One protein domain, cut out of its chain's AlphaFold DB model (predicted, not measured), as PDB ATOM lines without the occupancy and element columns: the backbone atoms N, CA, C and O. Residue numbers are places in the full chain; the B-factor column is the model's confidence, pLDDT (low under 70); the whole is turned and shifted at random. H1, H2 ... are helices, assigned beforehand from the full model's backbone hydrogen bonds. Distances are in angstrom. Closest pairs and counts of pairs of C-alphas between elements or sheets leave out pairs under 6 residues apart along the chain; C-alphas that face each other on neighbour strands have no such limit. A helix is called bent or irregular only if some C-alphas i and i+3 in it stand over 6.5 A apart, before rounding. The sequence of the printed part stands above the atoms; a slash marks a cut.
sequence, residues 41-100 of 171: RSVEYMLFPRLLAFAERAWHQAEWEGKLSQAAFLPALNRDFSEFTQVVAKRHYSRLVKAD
ATOM      1  N   ARG A  41      19.649  32.705   5.303       89.19
ATOM      2  CA  ARG A  41      20.750  33.652   5.043       89.19
ATOM      3  C   ARG A  41      22.118  33.066   5.377       89.19
ATOM      4  O   ARG A  41      23.118  33.445   4.768       89.19
ATOM      5  N   SER A  42      22.170  32.140   6.334       88.50
ATOM      6  CA  SER A  42      23.399  31.411   6.672       88.50
ATOM      7  C   SER A  42      23.793  30.453   5.547       88.50
ATOM      8  O   SER A  42      24.974  30.353   5.211       88.50
ATOM      9  N   VAL A  43      22.810  29.792   4.922       90.75
ATOM     10  CA  VAL A  43      23.033  28.947   3.736       90.75
ATOM     11  C   VAL A  43      23.559  29.784   2.574       90.75
ATOM     12  O   VAL A  43      24.577  29.434   1.981       90.75
ATOM     13  N   GLU A  44      22.915  30.911   2.274       91.81
ATOM     14  CA  GLU A  44      23.318  31.813   1.188       91.81
ATOM     15  C   GLU A  44      24.758  32.308   1.355       91.81
ATOM     16  O   GLU A  44      25.546  32.233   0.410       91.81
ATOM     17  N   TYR A  45      25.140  32.693   2.576       91.56
ATOM     18  CA  TYR A  45      26.500  33.131   2.899       91.56
ATOM     19  C   TYR A  45      27.543  32.019   2.728       91.56
ATOM     20  O   TYR A  45      28.713  32.266   2.422       91.56
ATOM     21  N   MET A  46      27.153  30.761   2.941       89.75
ATOM     22  CA  MET A  46      28.035  29.621   2.711       89.75
ATOM     23  C   MET A  46      28.132  29.272   1.224       89.75
ATOM     24  O   MET A  46      29.226  28.945   0.754       89.75
ATOM     25  N   LEU A  47      27.030  29.343   0.481       92.44
ATOM     26  CA  LEU A  47      26.976  28.912  -0.913       92.44
ATOM     27  C   LEU A  47      27.530  29.959  -1.878       92.44
ATOM     28  O   LEU A  47      28.341  29.625  -2.741       92.44
ATOM     29  N   PHE A  48      27.139  31.224  -1.745       93.50
ATOM     30  CA  PHE A  48      27.563  32.274  -2.666       93.50
ATOM     31  C   PHE A  48      28.855  32.952  -2.189       93.50
ATOM     32  O   PHE A  48      28.997  33.247  -1.003       93.50
ATOM     33  N   PRO A  49      29.822  33.211  -3.092       92.19
ATOM     34  CA  PRO A  49      29.765  33.055  -4.555       92.19
ATOM     35  C   PRO A  49      30.215  31.676  -5.080       92.19
ATOM     36  O   PRO A  49      30.211  31.454  -6.287       92.19
ATOM     37  N   ARG A  50      30.624  30.749  -4.205       93.25
ATOM     38  CA  ARG A  50      31.260  29.470  -4.579       93.25
ATOM     39  C   ARG A  50      30.386  28.586  -5.472       93.25
ATOM     40  O   ARG A  50      30.916  27.887  -6.330       93.25
ATOM     41  N   LEU A  51      29.063  28.670  -5.334       94.56
ATOM     42  CA  LEU A  51      28.116  27.972  -6.204       94.56
ATOM     43  C   LEU A  51      28.278  28.358  -7.684       94.56
ATOM     44  O   LEU A  51      28.091  27.510  -8.549       94.56
ATOM     45  N   LEU A  52      28.688  29.597  -7.987       94.62
ATOM     46  CA  LEU A  52      28.971  30.026  -9.361       94.62
ATOM     47  C   LEU A  52      30.194  29.309  -9.937       94.62
ATOM     48  O   LEU A  52      30.166  28.895 -11.088       94.62
ATOM     49  N   ALA A  53      31.245  29.123  -9.132       93.62
ATOM     50  CA  ALA A  53      32.435  28.386  -9.559       93.62
ATOM     51  C   ALA A  53      32.107  26.908  -9.811       93.62
ATOM     52  O   ALA A  53      32.594  26.307 -10.764       93.62
ATOM     53  N   PHE A  54      31.234  26.340  -8.977       95.38
ATOM     54  CA  PHE A  54      30.730  24.989  -9.166       95.38
ATOM     55  C   PHE A  54      29.914  24.852 -10.465       95.38
ATOM     56  O   PHE A  54      30.168  23.936 -11.244       95.38
ATOM     57  N   ALA A  55      28.985  25.776 -10.734       95.88
ATOM     58  CA  ALA A  55      28.195  25.778 -11.969       95.88
ATOM     59  C   ALA A  55      29.079  25.918 -13.218       95.88
ATOM     60  O   ALA A  55      28.881  25.191 -14.188       95.88
ATOM     61  N   GLU A  56      30.080  26.800 -13.169       95.00
ATOM     62  CA  GLU A  56      31.045  26.984 -14.254       95.00
ATOM     63  C   GLU A  56      31.768  25.674 -14.587       95.00
ATOM     64  O   GLU A  56      31.835  25.294 -15.747       95.00
ATOM     65  N   ARG A  57      32.250  24.931 -13.581       93.69
ATOM     66  CA  ARG A  57      32.920  23.635 -13.800       93.69
ATOM     67  C   ARG A  57      31.982  22.500 -14.193       93.69
ATOM     68  O   ARG A  57      32.398  21.579 -14.883       93.69
ATOM     69  N   ALA A  58      30.725  22.540 -13.763       94.12
ATOM     70  CA  ALA A  58      29.731  21.559 -14.187       94.12
ATOM     71  C   ALA A  58      29.336  21.736 -15.663       94.12
ATOM     72  O   ALA A  58      28.929  20.770 -16.307       94.12
ATOM     73  N   TRP A  59      29.436  22.963 -16.183       95.00
ATOM     74  CA  TRP A  59      29.008  23.306 -17.536       95.00
ATOM     75  C   TRP A  59      30.158  23.381 -18.543       95.00
ATOM     76  O   TRP A  59      29.998  22.977 -19.695       95.00
ATOM     77  N   HIS A  60      31.311  23.906 -18.132       94.31
ATOM     78  CA  HIS A  60      32.454  24.159 -18.996       94.31
ATOM     79  C   HIS A  60      33.643  23.276 -18.613       94.31
ATOM     80  O   HIS A  60      34.141  23.336 -17.490       94.31
ATOM     81  N   GLN A  61      34.123  22.494 -19.580       92.50
ATOM     82  CA  GLN A  61      35.389  21.776 -19.480       92.50
ATOM     83  C   GLN A  61      36.503  22.660 -20.045       92.50
ATOM     84  O   GLN A  61      36.540  22.903 -21.254       92.50
ATOM     85  N   ALA A  62      37.410  23.132 -19.188       90.62
ATOM     86  CA  ALA A  62      38.513  23.977 -19.636       90.62
ATOM     87  C   ALA A  62      39.643  23.175 -20.299       90.62
ATOM     88  O   ALA A  62      39.874  22.004 -20.000       90.62
ATOM     89  N   GLU A  63      40.413  23.832 -21.167       88.19
ATOM     90  CA  GLU A  63      41.509  23.190 -21.911       88.19
ATOM     91  C   GLU A  63      42.627  22.645 -21.015       88.19
ATOM     92  O   GLU A  63      43.317  21.694 -21.380       88.19
ATOM     93  N   TRP A  64      42.801  23.223 -19.824       89.31
ATOM     94  CA  TRP A  64      43.799  22.771 -18.858       89.31
ATOM     95  C   TRP A  64      43.396  21.483 -18.121       89.31
ATOM     96  O   TRP A  64      44.245  20.851 -17.487       89.31
ATOM     97  N   GLU A  65      42.140  21.039 -18.227       89.12
ATOM     98  CA  GLU A  65      41.634  19.837 -17.564       89.12
ATOM     99  C   GLU A  65      42.061  18.563 -18.312       89.12
ATOM    100  O   GLU A  65      41.505  18.190 -19.345       89.12
ATOM    101  N   GLY A  66      43.068  17.864 -17.774       81.50
ATOM    102  CA  GLY A  66      43.475  16.525 -18.229       81.50
ATOM    103  C   GLY A  66      44.335  16.476 -19.497       81.50
ATOM    104  O   GLY A  66      44.648  15.381 -19.963       81.50
ATOM    105  N   LYS A  67      44.729  17.631 -20.052       75.44
ATOM    106  CA  LYS A  67      45.472  17.720 -21.325       75.44
ATOM    107  C   LYS A  67      46.875  18.329 -21.221       75.44
ATOM    108  O   LYS A  67      47.681  18.124 -22.125       75.44
ATOM    109  N   LEU A  68      47.181  19.085 -20.163       77.25
ATOM    110  CA  LEU A  68      48.433  19.845 -20.060       77.25
ATOM    111  C   LEU A  68      49.514  19.122 -19.253       77.25
ATOM    112  O   LEU A  68      49.231  18.386 -18.310       77.25
ATOM    113  N   SER A  69      50.775  19.390 -19.602       82.56
ATOM    114  CA  SER A  69      51.918  19.032 -18.762       82.56
ATOM    115  C   SER A  69      51.908  19.842 -17.461       82.56
ATOM    116  O   SER A  69      51.375  20.954 -17.410       82.56
ATOM    117  N   GLN A  70      52.554  19.319 -16.413       78.38
ATOM    118  CA  GLN A  70      52.607  19.967 -15.095       78.38
ATOM    119  C   GLN A  70      53.095  21.427 -15.161       78.38
ATOM    120  O   GLN A  70      52.605  22.277 -14.421       78.38
ATOM    121  N   ALA A  71      54.027  21.729 -16.073       86.50
ATOM    122  CA  ALA A  71      54.583  23.069 -16.252       86.50
ATOM    123  C   ALA A  71      53.592  24.064 -16.888       86.50
ATOM    124  O   ALA A  71      53.596  25.241 -16.535       86.50
ATOM    125  N   ALA A  72      52.732  23.606 -17.803       87.25
ATOM    126  CA  ALA A  72      51.753  24.455 -18.487       87.25
ATOM    127  C   ALA A  72      50.416  24.567 -17.730       87.25
ATOM    128  O   ALA A  72      49.652  25.504 -17.962       87.25
ATOM    129  N   PHE A  73      50.143  23.639 -16.809       90.44
ATOM    130  CA  PHE A  73      48.895  23.576 -16.049       90.44
ATOM    131  C   PHE A  73      48.663  24.806 -15.160       90.44
ATOM    132  O   PHE A  73      47.635  25.469 -15.288       90.44
ATOM    133  N   LEU A  74      49.616  25.146 -14.281       91.31
ATOM    134  CA  LEU A  74      49.436  26.234 -13.309       91.31
ATOM    135  C   LEU A  74      49.229  27.611 -13.968       91.31
ATOM    136  O   LEU A  74      48.314  28.320 -13.548       91.31
ATOM    137  N   PRO A  75      50.002  28.011 -14.999       93.69
ATOM    138  CA  PRO A  75      49.759  29.279 -15.686       93.69
ATOM    139  C   PRO A  75      48.376  29.356 -16.343       93.69
ATOM    140  O   PRO A  75      47.705  30.382 -16.225       93.69
ATOM    141  N   ALA A  76      47.929  28.279 -17.001       93.06
ATOM    142  CA  ALA A  76      46.623  28.233 -17.656       93.06
ATOM    143  C   ALA A  76      45.469  28.300 -16.640       93.06
ATOM    144  O   ALA A  76      44.545  29.092 -16.819       93.06
ATOM    145  N   LEU A  77      45.570  27.542 -15.543       93.19
ATOM    146  CA  LEU A  77      44.609  27.571 -14.439       93.19
ATOM    147  C   LEU A  77      44.517  28.965 -13.805       93.19
ATOM    148  O   LEU A  77      43.423  29.489 -13.617       93.19
ATOM    149  N   ASN A  78      45.660  29.580 -13.486       94.25
ATOM    150  CA  ASN A  78      45.698  30.896 -12.846       94.25
ATOM    151  C   ASN A  78      45.098  31.983 -13.739       94.25
ATOM    152  O   ASN A  78      44.426  32.889 -13.244       94.25
ATOM    153  N   ARG A  79      45.332  31.891 -15.052       94.94
ATOM    154  CA  ARG A  79      44.732  32.802 -16.022       94.94
ATOM    155  C   ARG A  79      43.209  32.668 -16.038       94.94
ATOM    156  O   ARG A  79      42.530  33.669 -15.823       94.94
ATOM    157  N   ASP A  80      42.696  31.456 -16.236       95.12
ATOM    158  CA  ASP A  80      41.253  31.172 -16.276       95.12
ATOM    159  C   ASP A  80      40.569  31.604 -14.966       95.12
ATOM    160  O   ASP A  80      39.572  32.324 -14.955       95.12
ATOM    161  N   PHE A  81      41.189  31.288 -13.825       93.56
ATOM    162  CA  PHE A  81      40.691  31.695 -12.514       93.56
ATOM    163  C   PHE A  81      40.691  33.222 -12.313       93.56
ATOM    164  O   PHE A  81      39.743  33.778 -11.752       93.56
ATOM    165  N   SER A  82      41.723  33.932 -12.779       94.50
ATOM    166  CA  SER A  82      41.772  35.400 -12.718       94.50
ATOM    167  C   SER A  82      40.670  36.040 -13.566       94.50
ATOM    168  O   SER A  82      39.997  36.969 -13.117       94.50
ATOM    169  N   GLU A  83      40.429  35.522 -14.771       94.25
ATOM    170  CA  GLU A  83      39.355  36.001 -15.645       94.25
ATOM    171  C   GLU A  83      37.976  35.741 -15.007       94.25
ATOM    172  O   GLU A  83      37.168  36.667 -14.863       94.25
ATOM    173  N   PHE A  84      37.744  34.526 -14.502       94.88
ATOM    174  CA  PHE A  84      36.518  34.154 -13.794       94.88
ATOM    175  C   PHE A  84      36.246  35.054 -12.577       94.88
ATOM    176  O   PHE A  84      35.156  35.620 -12.435       94.88
ATOM    177  N   THR A  85      37.234  35.237 -11.697       93.75
ATOM    178  CA  THR A  85      37.072  36.039 -10.471       93.75
ATOM    179  C   THR A  85      36.769  37.506 -10.773       93.75
ATOM    180  O   THR A  85      35.924  38.109 -10.103       93.75
ATOM    181  N   GLN A  86      37.374  38.079 -11.819       94.00
ATOM    182  CA  GLN A  86      37.063  39.435 -12.272       94.00
ATOM    183  C   GLN A  86      35.615  39.566 -12.753       94.00
ATOM    184  O   GLN A  86      34.939  40.542 -12.407       94.00
ATOM    185  N   VAL A  87      35.118  38.592 -13.523       94.81
ATOM    186  CA  VAL A  87      33.729  38.579 -14.008       94.81
ATOM    187  C   VAL A  87      32.752  38.460 -12.840       94.81
ATOM    188  O   VAL A  87      31.790  39.233 -12.759       94.81
ATOM    189  N   VAL A  88      33.017  37.556 -11.893       94.31
ATOM    190  CA  VAL A  88      32.189  37.386 -10.693       94.31
ATOM    191  C   VAL A  88      32.106  38.690  -9.898       94.31
ATOM    192  O   VAL A  88      31.002  39.169  -9.626       94.31
ATOM    193  N   ALA A  89      33.249  39.303  -9.587       92.94
ATOM    194  CA  ALA A  89      33.328  40.512  -8.770       92.94
ATOM    195  C   ALA A  89      32.666  41.741  -9.425       92.94
ATOM    196  O   ALA A  89      31.960  42.500  -8.758       92.94
ATOM    197  N   LYS A  90      32.850  41.935 -10.738       92.06
ATOM    198  CA  LYS A  90      32.313  43.109 -11.448       92.06
ATOM    199  C   LYS A  90      30.837  42.951 -11.828       92.06
ATOM    200  O   LYS A  90      30.073  43.910 -11.732       92.06
ATOM    201  N   ARG A  91      30.418  41.758 -12.271       92.19
ATOM    202  CA  ARG A  91      29.090  41.538 -12.876       92.19
ATOM    203  C   ARG A  91      28.127  40.759 -11.990       92.19
ATOM    204  O   ARG A  91      26.956  41.125 -11.920       92.19
ATOM    205  N   HIS A  92      28.574  39.674 -11.361       93.56
ATOM    206  CA  HIS A  92      27.661  38.776 -10.648       93.56
ATOM    207  C   HIS A  92      27.337  39.272  -9.241       93.56
ATOM    208  O   HIS A  92      26.174  39.222  -8.857       93.56
ATOM    209  N   TYR A  93      28.303  39.840  -8.511       92.50
ATOM    210  CA  TYR A  93      28.054  40.379  -7.167       92.50
ATOM    211  C   TYR A  93      26.926  41.414  -7.136       92.50
ATOM    212  O   TYR A  93      26.041  41.337  -6.289       92.50
ATOM    213  N   SER A  94      26.900  42.347  -8.092       90.75
ATOM    214  CA  SER A  94      25.844  43.366  -8.160       90.75
ATOM    215  C   SER A  94      24.467  42.772  -8.467       90.75
ATOM    216  O   SER A  94      23.462  43.278  -7.975       90.75
ATOM    217  N   ARG A  95      24.398  41.685  -9.244       92.88
ATOM    218  CA  ARG A  95      23.145  40.964  -9.524       92.88
ATOM    219  C   ARG A  95      22.648  40.190  -8.311       92.88
ATOM    220  O   ARG A  95      21.458  40.233  -8.035       92.88
ATOM    221  N   LEU A  96      23.549  39.523  -7.594       93.38
ATOM    222  CA  LEU A  96      23.206  38.781  -6.381       93.38
ATOM    223  C   LEU A  96      22.688  39.722  -5.285       93.38
ATOM    224  O   LEU A  96      21.672  39.432  -4.670       93.38
ATOM    225  N   VAL A  97      23.324  40.886  -5.116       91.81
ATOM    226  CA  VAL A  97      22.853  41.923  -4.183       91.81
ATOM    227  C   VAL A  97      21.489  42.481  -4.594       91.81
ATOM    228  O   VAL A  97      20.620  42.653  -3.751       91.81
ATOM    229  N   LYS A  98      21.255  42.718  -5.892       92.56
ATOM    230  CA  LYS A  98      19.928  43.136  -6.390       92.56
ATOM    231  C   LYS A  98      18.841  42.079  -6.184       92.56
ATOM    232  O   LYS A  98      17.672  42.436  -6.141       92.56
ATOM    233  N   ALA A  99      19.223  40.808  -6.098       92.56
ATOM    234  CA  ALA A  99      18.325  39.692  -5.828       92.56
ATOM    235  C   ALA A  99      18.126  39.426  -4.322       92.56
ATOM    236  O   ALA A  99      17.554  38.398  -3.982       92.56
ATOM    237  N   ASP A 100      18.610  40.316  -3.444       92.31
ATOM    238  CA  ASP A 100      18.543  40.195  -1.976       92.31
ATOM    239  C   ASP A 100      19.195  38.913  -1.417       92.31
ATOM    240  O   ASP A 100      18.832  38.407  -0.360       92.31
TER     241      ASP A 100
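This is residues 41 to 100 of the 171 residues of an uncharacterized protein of Alteromonas sp. (UniProt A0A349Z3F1). One long, kinked helix, H3, makes the length of a loose, open U, and the short helices H1 and H2 with residues 60 to 69 make its other limb. Residues 42 to 47 of H1 stick out. The printed part has 60 residues, with three named helices in the order H1, H2, H3 and no named strand. It is all helix and loose, a rod of 43 by 21 by 17 A with a radius of gyration of the C-alphas of 14.0 A.

H3, residues 70 to 98, is 41.0 A long, from C-alpha 70 at (52.607, 19.967, -15.095) to C-alpha 98 at (19.928, 43.136, -6.390). It has a kink of 37 degrees near residue 88, and is irregular, but only just: C-alphas 71 and 74 are 6.7 A apart. H2, residues 50 to 59, is 14.5 A long. H1, residues 41 to 47, begins with C-alpha 41 at (20.750, 33.652, 5.043).

H2 and H3 are near each other, with 8 pairs of C-alphas within 10 A. H1 and H3 are apart. H1 and H2 meet only through their link. In H1 and H2 every O i to N i+4 pair is within hydrogen-bond range; in H3, 20 of 25 are.

The C-alphas farthest apart, those of Ser 69 and Asp 100, are 42.9 A apart. The printed part has no cut. The link H1 to H2 is tight and the link H2 to H3 short. No printed residue is under 70 in pLDDT.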